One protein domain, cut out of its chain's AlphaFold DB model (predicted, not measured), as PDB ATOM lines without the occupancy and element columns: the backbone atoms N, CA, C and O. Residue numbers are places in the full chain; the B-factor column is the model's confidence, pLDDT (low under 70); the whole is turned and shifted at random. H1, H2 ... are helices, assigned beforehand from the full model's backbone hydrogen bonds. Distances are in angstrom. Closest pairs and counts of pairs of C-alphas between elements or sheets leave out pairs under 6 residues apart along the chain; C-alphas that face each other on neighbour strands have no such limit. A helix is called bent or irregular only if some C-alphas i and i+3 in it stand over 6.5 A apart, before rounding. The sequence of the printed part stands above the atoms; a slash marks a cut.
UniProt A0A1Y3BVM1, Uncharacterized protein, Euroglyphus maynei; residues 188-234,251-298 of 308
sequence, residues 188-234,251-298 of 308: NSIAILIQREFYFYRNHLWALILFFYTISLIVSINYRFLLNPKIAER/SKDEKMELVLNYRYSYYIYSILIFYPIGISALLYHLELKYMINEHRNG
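This is residues 188 to 234 and 251 to 298 of the 308 residues of an uncharacterized protein of Euroglyphus maynei (UniProt A0A1Y3BVM1). Two long, bent helices make a narrow V whose limbs, H2a and H1b, run opposite ways and come near each other at Ile 209 and Ile 279. Beyond that place H1a turns off sharply from H1b, and H2b leads away from H2a. The printed part has 95 residues with two named helices, H1 then H2: all helix, extended, radius of gyration of the C-alphas 20.5 A, spans 67 by 25 by 19 A.

Find C-alpha 251 at (186.420, 133.957, 104.855), where H2, residues 251 to 296, begins. By hydrogen bonds it is one helix, but bent: C-alphas 282 and 285 are 6.6 A apart. Its arms are H2a, 251 to 282, 46.4 A, with a kink of 25 degrees near residue 276, and H2b, 285 to 296, 17.5 A. H1, 188 to 226, likewise one helix by hydrogen bonds, is bent: C-alphas 204 and 207 are 7.6 A apart. From C-alpha 188 at (176.914, 135.318, 161.875), H1a runs 24.1 A to 204; H1b, 207 to 226, spans 28.2 A.

H2a and H1b are close but not clearly touching, closest at C-alphas 279 and 209, 7.8 A, a shallow tilt of 17 degrees. H2b stands at a steep tilt of 44 degrees to H2a, H1a about perpendicular to H1b at 74 degrees. H1a is apart from both H2 arms. Every O i to N i+4 pair is within hydrogen-bond range in H1a and H1b, against 26 of 28 in H2a and 5 of 8 in H2b.

Residues 235 to 250 are not printed; C-alphas 234 and 251 are 15.6 A apart across the cut. Mean pLDDT of the printed part is 70.6; look for values under 70 at 188 to 189, 223 to 234, 251 to 261 and 289 to 298.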
ATOM      1  N   ASN A 188     178.277 135.771 161.598       69.12
ATOM      2  CA  ASN A 188     176.914 135.318 161.875       69.12
ATOM      3  C   ASN A 188     175.872 136.428 161.668       69.12
ATOM      4  O   ASN A 188     174.758 136.128 161.245       69.12
ATOM      5  N   SER A 189     176.221 137.698 161.905       69.25
ATOM      6  CA  SER A 189     175.337 138.835 161.625       69.25
ATOM      7  C   SER A 189     175.028 138.929 160.132       69.25
ATOM      8  O   SER A 189     173.872 139.111 159.764       69.25
ATOM      9  N   ILE A 190     176.020 138.683 159.268       72.88
ATOM     10  CA  ILE A 190     175.818 138.643 157.813       72.88
ATOM     11  C   ILE A 190     174.809 137.552 157.442       72.88
ATOM     12  O   ILE A 190     173.893 137.814 156.673       72.88
ATOM     13  N   ALA A 191     174.935 136.348 158.008       77.00
ATOM     14  CA  ALA A 191     174.008 135.250 157.724       77.00
ATOM     15  C   ALA A 191     172.564 135.586 158.141       77.00
ATOM     16  O   ALA A 191     171.633 135.350 157.371       77.00
ATOM     17  N   ILE A 192     172.383 136.199 159.317       73.25
ATOM     18  CA  ILE A 192     171.074 136.674 159.792       73.25
ATOM     19  C   ILE A 192     170.505 137.726 158.835       73.25
ATOM     20  O   ILE A 192     169.317 137.697 158.515       73.25
ATOM     21  N   LEU A 193     171.343 138.639 158.349       73.69
ATOM     22  CA  LEU A 193     170.911 139.742 157.495       73.69
ATOM     23  C   LEU A 193     170.600 139.273 156.071       73.69
ATOM     24  O   LEU A 193     169.581 139.681 155.524       73.69
ATOM     25  N   ILE A 194     171.356 138.311 155.531       75.69
ATOM     26  CA  ILE A 194     171.015 137.605 154.284       75.69
ATOM     27  C   ILE A 194     169.684 136.862 154.431       75.69
ATOM     28  O   ILE A 194     168.825 136.943 153.553       75.69
ATOM     29  N   GLN A 195     169.483 136.147 155.541       79.25
ATOM     30  CA  GLN A 195     168.227 135.448 155.797       79.25
ATOM     31  C   GLN A 195     167.058 136.436 155.861       79.25
ATOM     32  O   GLN A 195     166.003 136.185 155.281       79.25
ATOM     33  N   ARG A 196     167.236 137.576 156.533       74.75
ATOM     34  CA  ARG A 196     166.197 138.599 156.667       74.75
ATOM     35  C   ARG A 196     165.861 139.261 155.334       74.75
ATOM     36  O   ARG A 196     164.678 139.386 155.024       74.75
ATOM     37  N   GLU A 197     166.875 139.596 154.542       75.75
ATOM     38  CA  GLU A 197     166.707 140.071 153.166       75.75
ATOM     39  C   GLU A 197     165.909 139.065 152.337       75.75
ATOM     40  O   GLU A 197     164.904 139.410 151.721       75.75
ATOM     41  N   PHE A 198     166.252 137.778 152.410       80.31
ATOM     42  CA  PHE A 198     165.501 136.737 151.710       80.31
ATOM     43  C   PHE A 198     164.016 136.692 152.119       80.31
ATOM     44  O   PHE A 198     163.133 136.600 151.262       80.31
ATOM     45  N   TYR A 199     163.711 136.798 153.418       78.31
ATOM     46  CA  TYR A 199     162.326 136.866 153.899       78.31
ATOM     47  C   TYR A 199     161.592 138.120 153.410       78.31
ATOM     48  O   TYR A 199     160.413 138.033 153.051       78.31
ATOM     49  N   PHE A 200     162.273 139.266 153.381       75.12
ATOM     50  CA  PHE A 200     161.719 140.527 152.898       75.12
ATOM     51  C   PHE A 200     161.393 140.456 151.402       75.12
ATOM     52  O   PHE A 200     160.253 140.727 151.005       75.12
ATOM     53  N   TYR A 201     162.338 139.970 150.595       77.12
ATOM     54  CA  TYR A 201     162.133 139.731 149.170       77.12
ATOM     55  C   TYR A 201     160.952 138.796 148.913       77.12
ATOM     56  O   TYR A 201     160.070 139.116 148.113       77.12
ATOM     57  N   ARG A 202     160.877 137.677 149.642       80.81
ATOM     58  CA  ARG A 202     159.813 136.681 149.481       80.81
ATOM     59  C   ARG A 202     158.426 137.211 149.839       80.81
ATOM     60  O   ARG A 202     157.464 136.857 149.167       80.81
ATOM     61  N   ASN A 203     158.295 138.011 150.894       77.38
ATOM     62  CA  ASN A 203     156.980 138.416 151.398       77.38
ATOM     63  C   ASN A 203     156.483 139.750 150.816       77.38
ATOM     64  O   ASN A 203     155.281 139.888 150.592       77.38
ATOM     65  N   HIS A 204     157.370 140.722 150.579       72.38
ATOM     66  CA  HIS A 204     156.975 142.093 150.224       72.38
ATOM     67  C   HIS A 204     157.309 142.492 148.784       72.38
ATOM     68  O   HIS A 204     156.508 143.184 148.159       72.38
ATOM     69  N   LEU A 205     158.453 142.063 148.242       77.56
ATOM     70  CA  LEU A 205     158.946 142.545 146.941       77.56
ATOM     71  C   LEU A 205     158.759 141.561 145.780       77.56
ATOM     72  O   LEU A 205     158.912 141.958 144.626       77.56
ATOM     73  N   TRP A 206     158.392 140.304 146.047       80.88
ATOM     74  CA  TRP A 206     158.323 139.243 145.034       80.88
ATOM     75  C   TRP A 206     157.448 139.599 143.823       80.88
ATOM     76  O   TRP A 206     157.843 139.331 142.693       80.88
ATOM     77  N   ALA A 207     156.290 140.234 144.032       82.81
ATOM     78  CA  ALA A 207     155.367 140.585 142.952       82.81
ATOM     79  C   ALA A 207     155.949 141.670 142.032       82.81
ATOM     80  O   ALA A 207     155.806 141.611 140.813       82.81
ATOM     81  N   LEU A 208     156.644 142.639 142.625       79.75
ATOM     82  CA  LEU A 208     157.258 143.762 141.927       79.75
ATOM     83  C   LEU A 208     158.526 143.309 141.183       79.75
ATOM     84  O   LEU A 208     158.749 143.694 140.039       79.75
ATOM     85  N   ILE A 209     159.291 142.392 141.776       79.62
ATOM     86  CA  ILE A 209     160.402 141.700 141.115       79.62
ATOM     87  C   ILE A 209     159.912 140.852 139.942       79.62
ATOM     88  O   ILE A 209     160.492 140.905 138.861       79.62
ATOM     89  N   LEU A 210     158.826 140.098 140.126       83.50
ATOM     90  CA  LEU A 210     158.230 139.290 139.068       83.50
ATOM     91  C   LEU A 210     157.732 140.167 137.914       83.50
ATOM     92  O   LEU A 210     157.992 139.839 136.763       83.50
ATOM     93  N   PHE A 211     157.096 141.302 138.209       84.12
ATOM     94  CA  PHE A 211     156.691 142.292 137.206       84.12
ATOM     95  C   PHE A 211     157.874 142.832 136.392       84.12
ATOM     96  O   PHE A 211     157.802 142.945 135.170       84.12
ATOM     97  N   PHE A 212     158.986 143.137 137.053       80.50
ATOM     98  CA  PHE A 212     160.196 143.545 136.357       80.50
ATOM     99  C   PHE A 212     160.724 142.402 135.473       80.50
ATOM    100  O   PHE A 212     160.832 142.568 134.254       80.50
ATOM    101  N   TYR A 213     160.946 141.206 136.023       80.75
ATOM    102  CA  TYR A 213     161.428 140.067 135.234       80.75
ATOM    103  C   TYR A 213     160.530 139.729 134.035       80.75
ATOM    104  O   TYR A 213     161.056 139.389 132.974       80.75
ATOM    105  N   THR A 214     159.204 139.866 134.149       83.38
ATOM    106  CA  THR A 214     158.296 139.657 133.012       83.38
ATOM    107  C   THR A 214     158.466 140.730 131.941       83.38
ATOM    108  O   THR A 214     158.549 140.375 130.767       83.38
ATOM    109  N   ILE A 215     158.615 142.010 132.302       82.69
ATOM    110  CA  ILE A 215     158.947 143.076 131.340       82.69
ATOM    111  C   ILE A 215     160.280 142.785 130.651       82.69
ATOM    112  O   ILE A 215     160.358 142.862 129.427       82.69
ATOM    113  N   SER A 216     161.317 142.405 131.401       77.06
ATOM    114  CA  SER A 216     162.625 142.079 130.822       77.06
ATOM    115  C   SER A 216     162.552 140.902 129.858       77.06
ATOM    116  O   SER A 216     163.162 140.937 128.791       77.06
ATOM    117  N   LEU A 217     161.783 139.864 130.199       78.38
ATOM    118  CA  LEU A 217     161.573 138.705 129.339       78.38
ATOM    119  C   LEU A 217     160.798 139.086 128.071       78.38
ATOM    120  O   LEU A 217     161.197 138.688 126.979       78.38
ATOM    121  N   ILE A 218     159.760 139.916 128.188       81.00
ATOM    122  CA  ILE A 218     159.015 140.450 127.040       81.00
ATOM    123  C   ILE A 218     159.949 141.267 126.142       81.00
ATOM    124  O   ILE A 218     159.998 141.013 124.941       81.00
ATOM    125  N   VAL A 219     160.726 142.201 126.695       77.50
ATOM    126  CA  VAL A 219     161.694 143.007 125.932       77.50
ATOM    127  C   VAL A 219     162.740 142.112 125.266       77.50
ATOM    128  O   VAL A 219     163.013 142.290 124.085       77.50
ATOM    129  N   SER A 220     163.259 141.101 125.967       73.19
ATOM    130  CA  SER A 220     164.258 140.162 125.435       73.19
ATOM    131  C   SER A 220     163.711 139.315 124.279       73.19
ATOM    132  O   SER A 220     164.386 139.130 123.267       73.19
ATOM    133  N   ILE A 221     162.473 138.825 124.392       74.31
ATOM    134  CA  ILE A 221     161.808 138.066 123.324       74.31
ATOM    135  C   ILE A 221     161.513 138.971 122.123       74.31
ATOM    136  O   ILE A 221     161.782 138.586 120.986       74.31
ATOM    137  N   ASN A 222     161.012 140.186 122.360       71.25
ATOM    138  CA  ASN A 222     160.755 141.152 121.291       71.25
ATOM    139  C   ASN A 222     162.054 141.603 120.608       71.25
ATOM    140  O   ASN A 222     162.068 141.789 119.395       71.25
ATOM    141  N   TYR A 223     163.162 141.699 121.343       68.06
ATOM    142  CA  TYR A 223     164.478 142.008 120.783       68.06
ATOM    143  C   TYR A 223     164.959 140.918 119.812       68.06
ATOM    144  O   TYR A 223     165.477 141.235 118.742       68.06
ATOM    145  N   ARG A 224     164.698 139.635 120.117       63.62
ATOM    146  CA  ARG A 224     164.957 138.514 119.193       63.62
ATOM    147  C   ARG A 224     164.130 138.608 117.907       63.62
ATOM    148  O   ARG A 224     164.589 138.166 116.862       63.62
ATOM    149  N   PHE A 225     162.918 139.159 117.977       65.12
ATOM    150  CA  PHE A 225     162.073 139.360 116.797       65.12
ATOM    151  C   PHE A 225     162.499 140.587 115.973       65.12
ATOM    152  O   PHE A 225     162.492 140.529 114.746       65.12
ATOM    153  N   LEU A 226     162.920 141.671 116.639       64.88
ATOM    154  CA  LEU A 226     163.459 142.879 116.001       64.88
ATOM    155  C   LEU A 226     164.743 142.580 115.203       64.88
ATOM    156  O   LEU A 226     164.972 143.157 114.144       64.88
ATOM    157  N   LEU A 227     165.564 141.652 115.699       60.88
ATOM    158  CA  LEU A 227     166.809 141.203 115.078       60.88
ATOM    159  C   LEU A 227     166.605 139.850 114.396       60.88
ATOM    160  O   LEU A 227     167.100 138.814 114.840       60.88
ATOM    161  N   ASN A 228     165.834 139.854 113.312       56.00
ATOM    162  CA  ASN A 228     165.644 138.670 112.485       56.00
ATOM    163  C   ASN A 228     167.012 138.194 111.940       56.00
ATOM    164  O   ASN A 228     167.735 139.018 111.382       56.00
ATOM    165  N   PRO A 229     167.375 136.898 112.020       58.28
ATOM    166  CA  PRO A 229     168.589 136.377 111.378       58.28
ATOM    167  C   PRO A 229     168.644 136.675 109.870       58.28
ATOM    168  O   PRO A 229     169.725 136.811 109.313       58.28
ATOM    169  N   LYS A 230     167.489 136.888 109.225       50.47
ATOM    170  CA  LYS A 230     167.398 137.318 107.821       50.47
ATOM    171  C   LYS A 230     167.861 138.754 107.553       50.47
ATOM    172  O   LYS A 230     167.965 139.135 106.397       50.47
ATOM    173  N   ILE A 231     168.173 139.551 108.580       55.00
ATOM    174  CA  ILE A 231     168.916 140.814 108.407       55.00
ATOM    175  C   ILE A 231     170.360 140.543 107.942       55.00
ATOM    176  O   ILE A 231     170.971 141.418 107.334       55.00
ATOM    177  N   ALA A 232     170.898 139.344 108.194       47.44
ATOM    178  CA  ALA A 232     172.220 138.927 107.728       47.44
ATOM    179  C   ALA A 232     172.200 138.265 106.335       47.44
ATOM    180  O   ALA A 232     173.252 138.119 105.717       47.44
ATOM    181  N   GLU A 233     171.028 137.896 105.806       51.66
ATOM    182  CA  GLU A 233     170.925 137.323 104.462       51.66
ATOM    183  C   GLU A 233     170.982 138.449 103.417       51.66
ATOM    184  O   GLU A 233     170.088 139.292 103.322       51.66
ATOM    185  N   ARG A 234     172.052 138.481 102.610       49.62
ATOM    186  CA  ARG A 234     172.147 139.410 101.475       49.62
ATOM    187  C   ARG A 234     171.102 139.052 100.419       49.62
ATOM    188  O   ARG A 234     171.270 138.084  99.682       49.62
ATOM    189  N   SER A 251     185.675 133.878 103.592       54.28
ATOM    190  CA  SER A 251     186.420 133.957 104.855       54.28
ATOM    191  C   SER A 251     186.145 135.230 105.666       54.28
ATOM    192  O   SER A 251     186.197 135.206 106.900       54.28
ATOM    193  N   LYS A 252     185.868 136.360 104.997       54.09
ATOM    194  CA  LYS A 252     185.519 137.620 105.670       54.09
ATOM    195  C   LYS A 252     184.074 137.614 106.149       54.09
ATOM    196  O   LYS A 252     183.809 138.133 107.231       54.09
ATOM    197  N   ASP A 253     183.182 136.989 105.387       56.38
ATOM    198  CA  ASP A 253     181.766 136.877 105.729       56.38
ATOM    199  C   ASP A 253     181.550 135.928 106.929       56.38
ATOM    200  O   ASP A 253     180.892 136.327 107.889       56.38
ATOM    201  N   GLU A 254     182.223 134.766 106.989       57.09
ATOM    202  CA  GLU A 254     182.197 133.880 108.176       57.09
ATOM    203  C   GLU A 254     182.720 134.580 109.446       57.09
ATOM    204  O   GLU A 254     182.154 134.452 110.536       57.09
ATOM    205  N   LYS A 255     183.791 135.377 109.318       58.88
ATOM    206  CA  LYS A 255     184.313 136.192 110.430       58.88
ATOM    207  C   LYS A 255     183.324 137.275 110.853       58.88
ATOM    208  O   LYS A 255     183.212 137.553 112.046       58.88
ATOM    209  N   MET A 256     182.617 137.891 109.907       59.25
ATOM    210  CA  MET A 256     181.639 138.935 110.196       59.25
ATOM    211  C   MET A 256     180.410 138.370 110.923       59.25
ATOM    212  O   MET A 256     179.974 138.964 111.910       59.25
ATOM    213  N   GLU A 257     179.921 137.190 110.530       65.00
ATOM    214  CA  GLU A 257     178.836 136.475 111.219       65.00
ATOM    215  C   GLU A 257     179.216 136.050 112.645       65.00
ATOM    216  O   GLU A 257     178.439 136.245 113.583       65.00
ATOM    217  N   LEU A 258     180.440 135.546 112.845       63.69
ATOM    218  CA  LEU A 258     180.972 135.233 114.176       63.69
ATOM    219  C   LEU A 258     181.064 136.478 115.071       63.69
ATOM    220  O   LEU A 258     180.679 136.424 116.239       63.69
ATOM    221  N   VAL A 259     181.527 137.614 114.533       64.69
ATOM    222  CA  VAL A 259     181.617 138.885 115.275       64.69
ATOM    223  C   VAL A 259     180.230 139.419 115.639       64.69
ATOM    224  O   VAL A 259     180.046 139.929 116.745       64.69
ATOM    225  N   LEU A 260     179.243 139.288 114.750       67.81
ATOM    226  CA  LEU A 260     177.851 139.660 115.016       67.81
ATOM    227  C   LEU A 260     177.228 138.773 116.099       67.81
ATOM    228  O   LEU A 260     176.719 139.301 117.085       67.81
ATOM    229  N   ASN A 261     177.340 137.447 115.986       69.88
ATOM    230  CA  ASN A 261     176.844 136.509 117.000       69.88
ATOM    231  C   ASN A 261     177.515 136.718 118.367       69.88
ATOM    232  O   ASN A 261     176.838 136.702 119.397       69.88
ATOM    233  N   TYR A 262     178.821 136.994 118.385       70.31
ATOM    234  CA  TYR A 262     179.545 137.356 119.601       70.31
ATOM    235  C   TYR A 262     179.030 138.670 120.207       70.31
ATOM    236  O   TYR A 262     178.781 138.730 121.409       70.31
ATOM    237  N   ARG A 263     178.793 139.708 119.392       70.56
ATOM    238  CA  ARG A 263     178.219 140.985 119.853       70.56
ATOM    239  C   ARG A 263     176.808 140.806 120.413       70.56
ATOM    240  O   ARG A 263     176.525 141.351 121.475       70.56
ATOM    241  N   TYR A 264     175.949 140.021 119.765       71.50
ATOM    242  CA  TYR A 264     174.600 139.741 120.270       71.50
ATOM    243  C   TYR A 264     174.625 138.973 121.589       71.50
ATOM    244  O   TYR A 264     173.935 139.351 122.534       71.50
ATOM    245  N   SER A 265     175.458 137.936 121.683       71.94
ATOM    246  CA  SER A 265     175.647 137.182 122.922       71.94
ATOM    247  C   SER A 265     176.157 138.090 124.045       71.94
ATOM    248  O   SER A 265     175.575 138.119 125.128       71.94
ATOM    249  N   TYR A 266     177.165 138.920 123.764       75.81
ATOM    250  CA  TYR A 266     177.712 139.891 124.709       75.81
ATOM    251  C   TYR A 266     176.671 140.919 125.181       75.81
ATOM    252  O   TYR A 266     176.601 141.215 126.375       75.81
ATOM    253  N   TYR A 267     175.827 141.436 124.282       75.38
ATOM    254  CA  TYR A 267     174.748 142.363 124.640       75.38
ATOM    255  C   TYR A 267     173.692 141.703 125.532       75.38
ATOM    256  O   TYR A 267     173.289 142.299 126.531       75.38
ATOM    257  N   ILE A 268     173.284 140.468 125.225       75.12
ATOM    258  CA  ILE A 268     172.330 139.708 126.047       75.12
ATOM    259  C   ILE A 268     172.908 139.458 127.444       75.12
ATOM    260  O   ILE A 268     172.234 139.724 128.439       75.12
ATOM    261  N   TYR A 269     174.164 139.013 127.537       73.81
ATOM    262  CA  TYR A 269     174.831 138.821 128.826       73.81
ATOM    263  C   TYR A 269     174.971 140.130 129.607       73.81
ATOM    264  O   TYR A 269     174.711 140.150 130.808       73.81
ATOM    265  N   SER A 270     175.305 141.232 128.934       74.69
ATOM    266  CA  SER A 270     175.395 142.549 129.569       74.69
ATOM    267  C   SER A 270     174.044 142.975 130.152       74.69
ATOM    268  O   SER A 270     173.975 143.358 131.316       74.69
ATOM    269  N   ILE A 271     172.947 142.839 129.400       75.38
ATOM    270  CA  ILE A 271     171.599 143.177 129.885       75.38
ATOM    271  C   ILE A 271     171.218 142.305 131.086       75.38
ATOM    272  O   ILE A 271     170.766 142.836 132.096       75.38
ATOM    273  N   LEU A 272     171.459 140.992 131.024       72.19
ATOM    274  CA  LEU A 272     171.155 140.072 132.125       72.19
ATOM    275  C   LEU A 272     171.949 140.369 133.406       72.19
ATOM    276  O   LEU A 272     171.439 140.117 134.493       72.19
ATOM    277  N   ILE A 273     173.164 140.917 133.296       73.25
ATOM    278  CA  ILE A 273     173.995 141.302 134.447       73.25
ATOM    279  C   ILE A 273     173.554 142.651 135.033       73.25
ATOM    280  O   ILE A 273     173.440 142.784 136.251       73.25
ATOM    281  N   PHE A 274     173.277 143.655 134.196       75.69
ATOM    282  CA  PHE A 274     172.906 144.996 134.672       75.69
ATOM    283  C   PHE A 274     171.462 145.085 135.178       75.69
ATOM    284  O   PHE A 274     171.154 145.931 136.017       75.69
ATOM    285  N   TYR A 275     170.581 144.199 134.713       73.69
ATOM    286  CA  TYR A 275     169.175 144.175 135.098       73.69
ATOM    287  C   TYR A 275     168.920 143.961 136.606       73.69
ATOM    288  O   TYR A 275     168.248 144.800 137.213       73.69
ATOM    289  N   PRO A 276     169.476 142.919 137.262       71.12
ATOM    290  CA  PRO A 276     169.314 142.735 138.703       71.12
ATOM    291  C   PRO A 276     169.963 143.868 139.509       71.12
ATOM    292  O   PRO A 276     169.382 144.313 140.495       71.12
ATOM    293  N   ILE A 277     171.106 144.399 139.057       76.06
ATOM    294  CA  ILE A 277     171.788 145.529 139.711       76.06
ATOM    295  C   ILE A 277     170.899 146.783 139.696       76.06
ATOM    296  O   ILE A 277     170.768 147.465 140.712       76.06
ATOM    297  N   GLY A 278     170.243 147.067 138.566       74.81
ATOM    298  CA  GLY A 278     169.324 148.199 138.433       74.81
ATOM    299  C   GLY A 278     168.079 148.076 139.316       74.81
ATOM    300  O   GLY A 278     167.667 149.057 139.935       74.81
ATOM    301  N   ILE A 279     167.507 146.873 139.428       74.56
ATOM    302  CA  ILE A 279     166.363 146.611 140.317       74.56
ATOM    303  C   ILE A 279     166.758 146.811 141.781       74.56
ATOM    304  O   ILE A 279     166.050 147.510 142.505       74.56
ATOM    305  N   SER A 280     167.895 146.255 142.209       74.19
ATOM    306  CA  SER A 280     168.395 146.436 143.575       74.19
ATOM    307  C   SER A 280     168.642 147.914 143.898       74.19
ATOM    308  O   SER A 280     168.238 148.378 144.960       74.19
ATOM    309  N   ALA A 281     169.211 148.691 142.969       79.19
ATOM    310  CA  ALA A 281     169.435 150.126 143.168       79.19
ATOM    311  C   ALA A 281     168.128 150.933 143.322       79.19
ATOM    312  O   ALA A 281     168.055 151.833 144.157       79.19
ATOM    313  N   LEU A 282     167.081 150.606 142.556       77.38
ATOM    314  CA  LEU A 282     165.768 151.261 142.665       77.38
ATOM    315  C   LEU A 282     165.037 150.904 143.971       77.38
ATOM    316  O   LEU A 282     164.345 151.742 144.561       77.38
ATOM    317  N   LEU A 283     165.190 149.661 144.429       75.31
ATOM    318  CA  LEU A 283     164.544 149.151 145.639       75.31
ATOM    319  C   LEU A 283     165.251 149.572 146.930       75.31
ATOM    320  O   LEU A 283     164.590 149.681 147.963       75.31
ATOM    321  N   TYR A 284     166.536 149.926 146.858       79.38
ATOM    322  CA  TYR A 284     167.332 150.351 148.009       79.38
ATOM    323  C   TYR A 284     166.712 151.519 148.796       79.38
ATOM    324  O   TYR A 284     166.825 151.580 150.019       79.38
ATOM    325  N   HIS A 285     165.994 152.436 148.136       80.25
ATOM    326  CA  HIS A 285     165.354 153.556 148.840       80.25
ATOM    327  C   HIS A 285     164.291 153.092 149.860       80.25
ATOM    328  O   HIS A 285     164.080 153.765 150.872       80.25
ATOM    329  N   LEU A 286     163.632 151.951 149.614       74.06
ATOM    330  CA  LEU A 286     162.658 151.365 150.538       74.06
ATOM    331  C   LEU A 286     163.364 150.741 151.746       74.06
ATOM    332  O   LEU A 286     162.885 150.886 152.868       74.06
ATOM    333  N   GLU A 287     164.514 150.101 151.525       73.31
ATOM    334  CA  GLU A 287     165.352 149.490 152.565       73.31
ATOM    335  C   GLU A 287     166.012 150.551 153.463       73.31
ATOM    336  O   GLU A 287     166.068 150.389 154.687       73.31
ATOM    337  N   LEU A 288     166.428 151.689 152.891       74.69
ATOM    338  CA  LEU A 288     167.122 152.770 153.600       74.69
ATOM    339  C   LEU A 288     166.338 153.279 154.821       74.69
ATOM    340  O   LEU A 288     166.915 153.542 155.878       74.69
ATOM    341  N   LYS A 289     165.009 153.379 154.706       69.38
ATOM    342  CA  LYS A 289     164.143 153.825 155.809       69.38
ATOM    343  C   LYS A 289     164.198 152.880 157.013       69.38
ATOM    344  O   LYS A 289     164.135 153.344 158.150       69.38
ATOM    345  N   TYR A 290     164.307 151.574 156.779       68.25
ATOM    346  CA  TYR A 290     164.416 150.576 157.844       68.25
ATOM    347  C   TYR A 290     165.818 150.573 158.453       68.25
ATOM    348  O   TYR A 290     165.941 150.591 159.676       68.25
ATOM    349  N   MET A 291     166.853 150.675 157.616       66.62
ATOM    350  CA  MET A 291     168.252 150.744 158.056       66.62
ATOM    351  C   MET A 291     168.515 151.927 158.999       66.62
ATOM    352  O   MET A 291     169.180 151.768 160.020       66.62
ATOM    353  N   ILE A 292     167.948 153.106 158.714       63.44
ATOM    354  CA  ILE A 292     168.089 154.290 159.582       63.44
ATOM    355  C   ILE A 292     167.487 154.048 160.975       63.44
ATOM    356  O   ILE A 292     168.047 154.495 161.977       63.44
ATOM    357  N   ASN A 293     166.356 153.345 161.056       60.81
ATOM    358  CA  ASN A 293     165.702 153.061 162.332       60.81
ATOM    359  C   ASN A 293     166.468 152.010 163.145       60.81
ATOM    360  O   ASN A 293     166.611 152.160 164.352       60.81
ATOM    361  N   GLU A 294     167.008 150.979 162.497       62.72
ATOM    362  CA  GLU A 294     167.816 149.961 163.179       62.72
ATOM    363  C   GLU A 294     169.130 150.520 163.723       62.72
ATOM    364  O   GLU A 294     169.510 150.206 164.852       62.72
ATOM    365  N   HIS A 295     169.766 151.425 162.973       59.00
ATOM    366  CA  HIS A 295     170.957 152.134 163.434       59.00
ATOM    367  C   HIS A 295     170.684 152.961 164.699       59.00
ATOM    368  O   HIS A 295     171.461 152.904 165.651       59.00
ATOM    369  N   ARG A 296     169.560 153.693 164.741       54.75
ATOM    370  CA  ARG A 296     169.162 154.485 165.921       54.75
ATOM    371  C   ARG A 296     168.950 153.624 167.165       54.75
ATOM    372  O   ARG A 296     169.257 154.083 168.260       54.75
ATOM    373  N   ASN A 297     168.480 152.392 166.990       55.16
ATOM    374  CA  ASN A 297     168.156 151.484 168.091       55.16
ATOM    375  C   ASN A 297     169.319 150.537 168.452       55.16
ATOM    376  O   ASN A 297     169.157 149.658 169.293       55.16
ATOM    377  N   GLY A 298     170.483 150.665 167.803       56.84
ATOM    378  CA  GLY A 298     171.656 149.825 168.078       56.84
ATOM    379  C   GLY A 298     171.454 148.330 167.792       56.84
ATOM    380  O   GLY A 298     172.261 147.507 168.227       56.84
TER     381      GLY A 298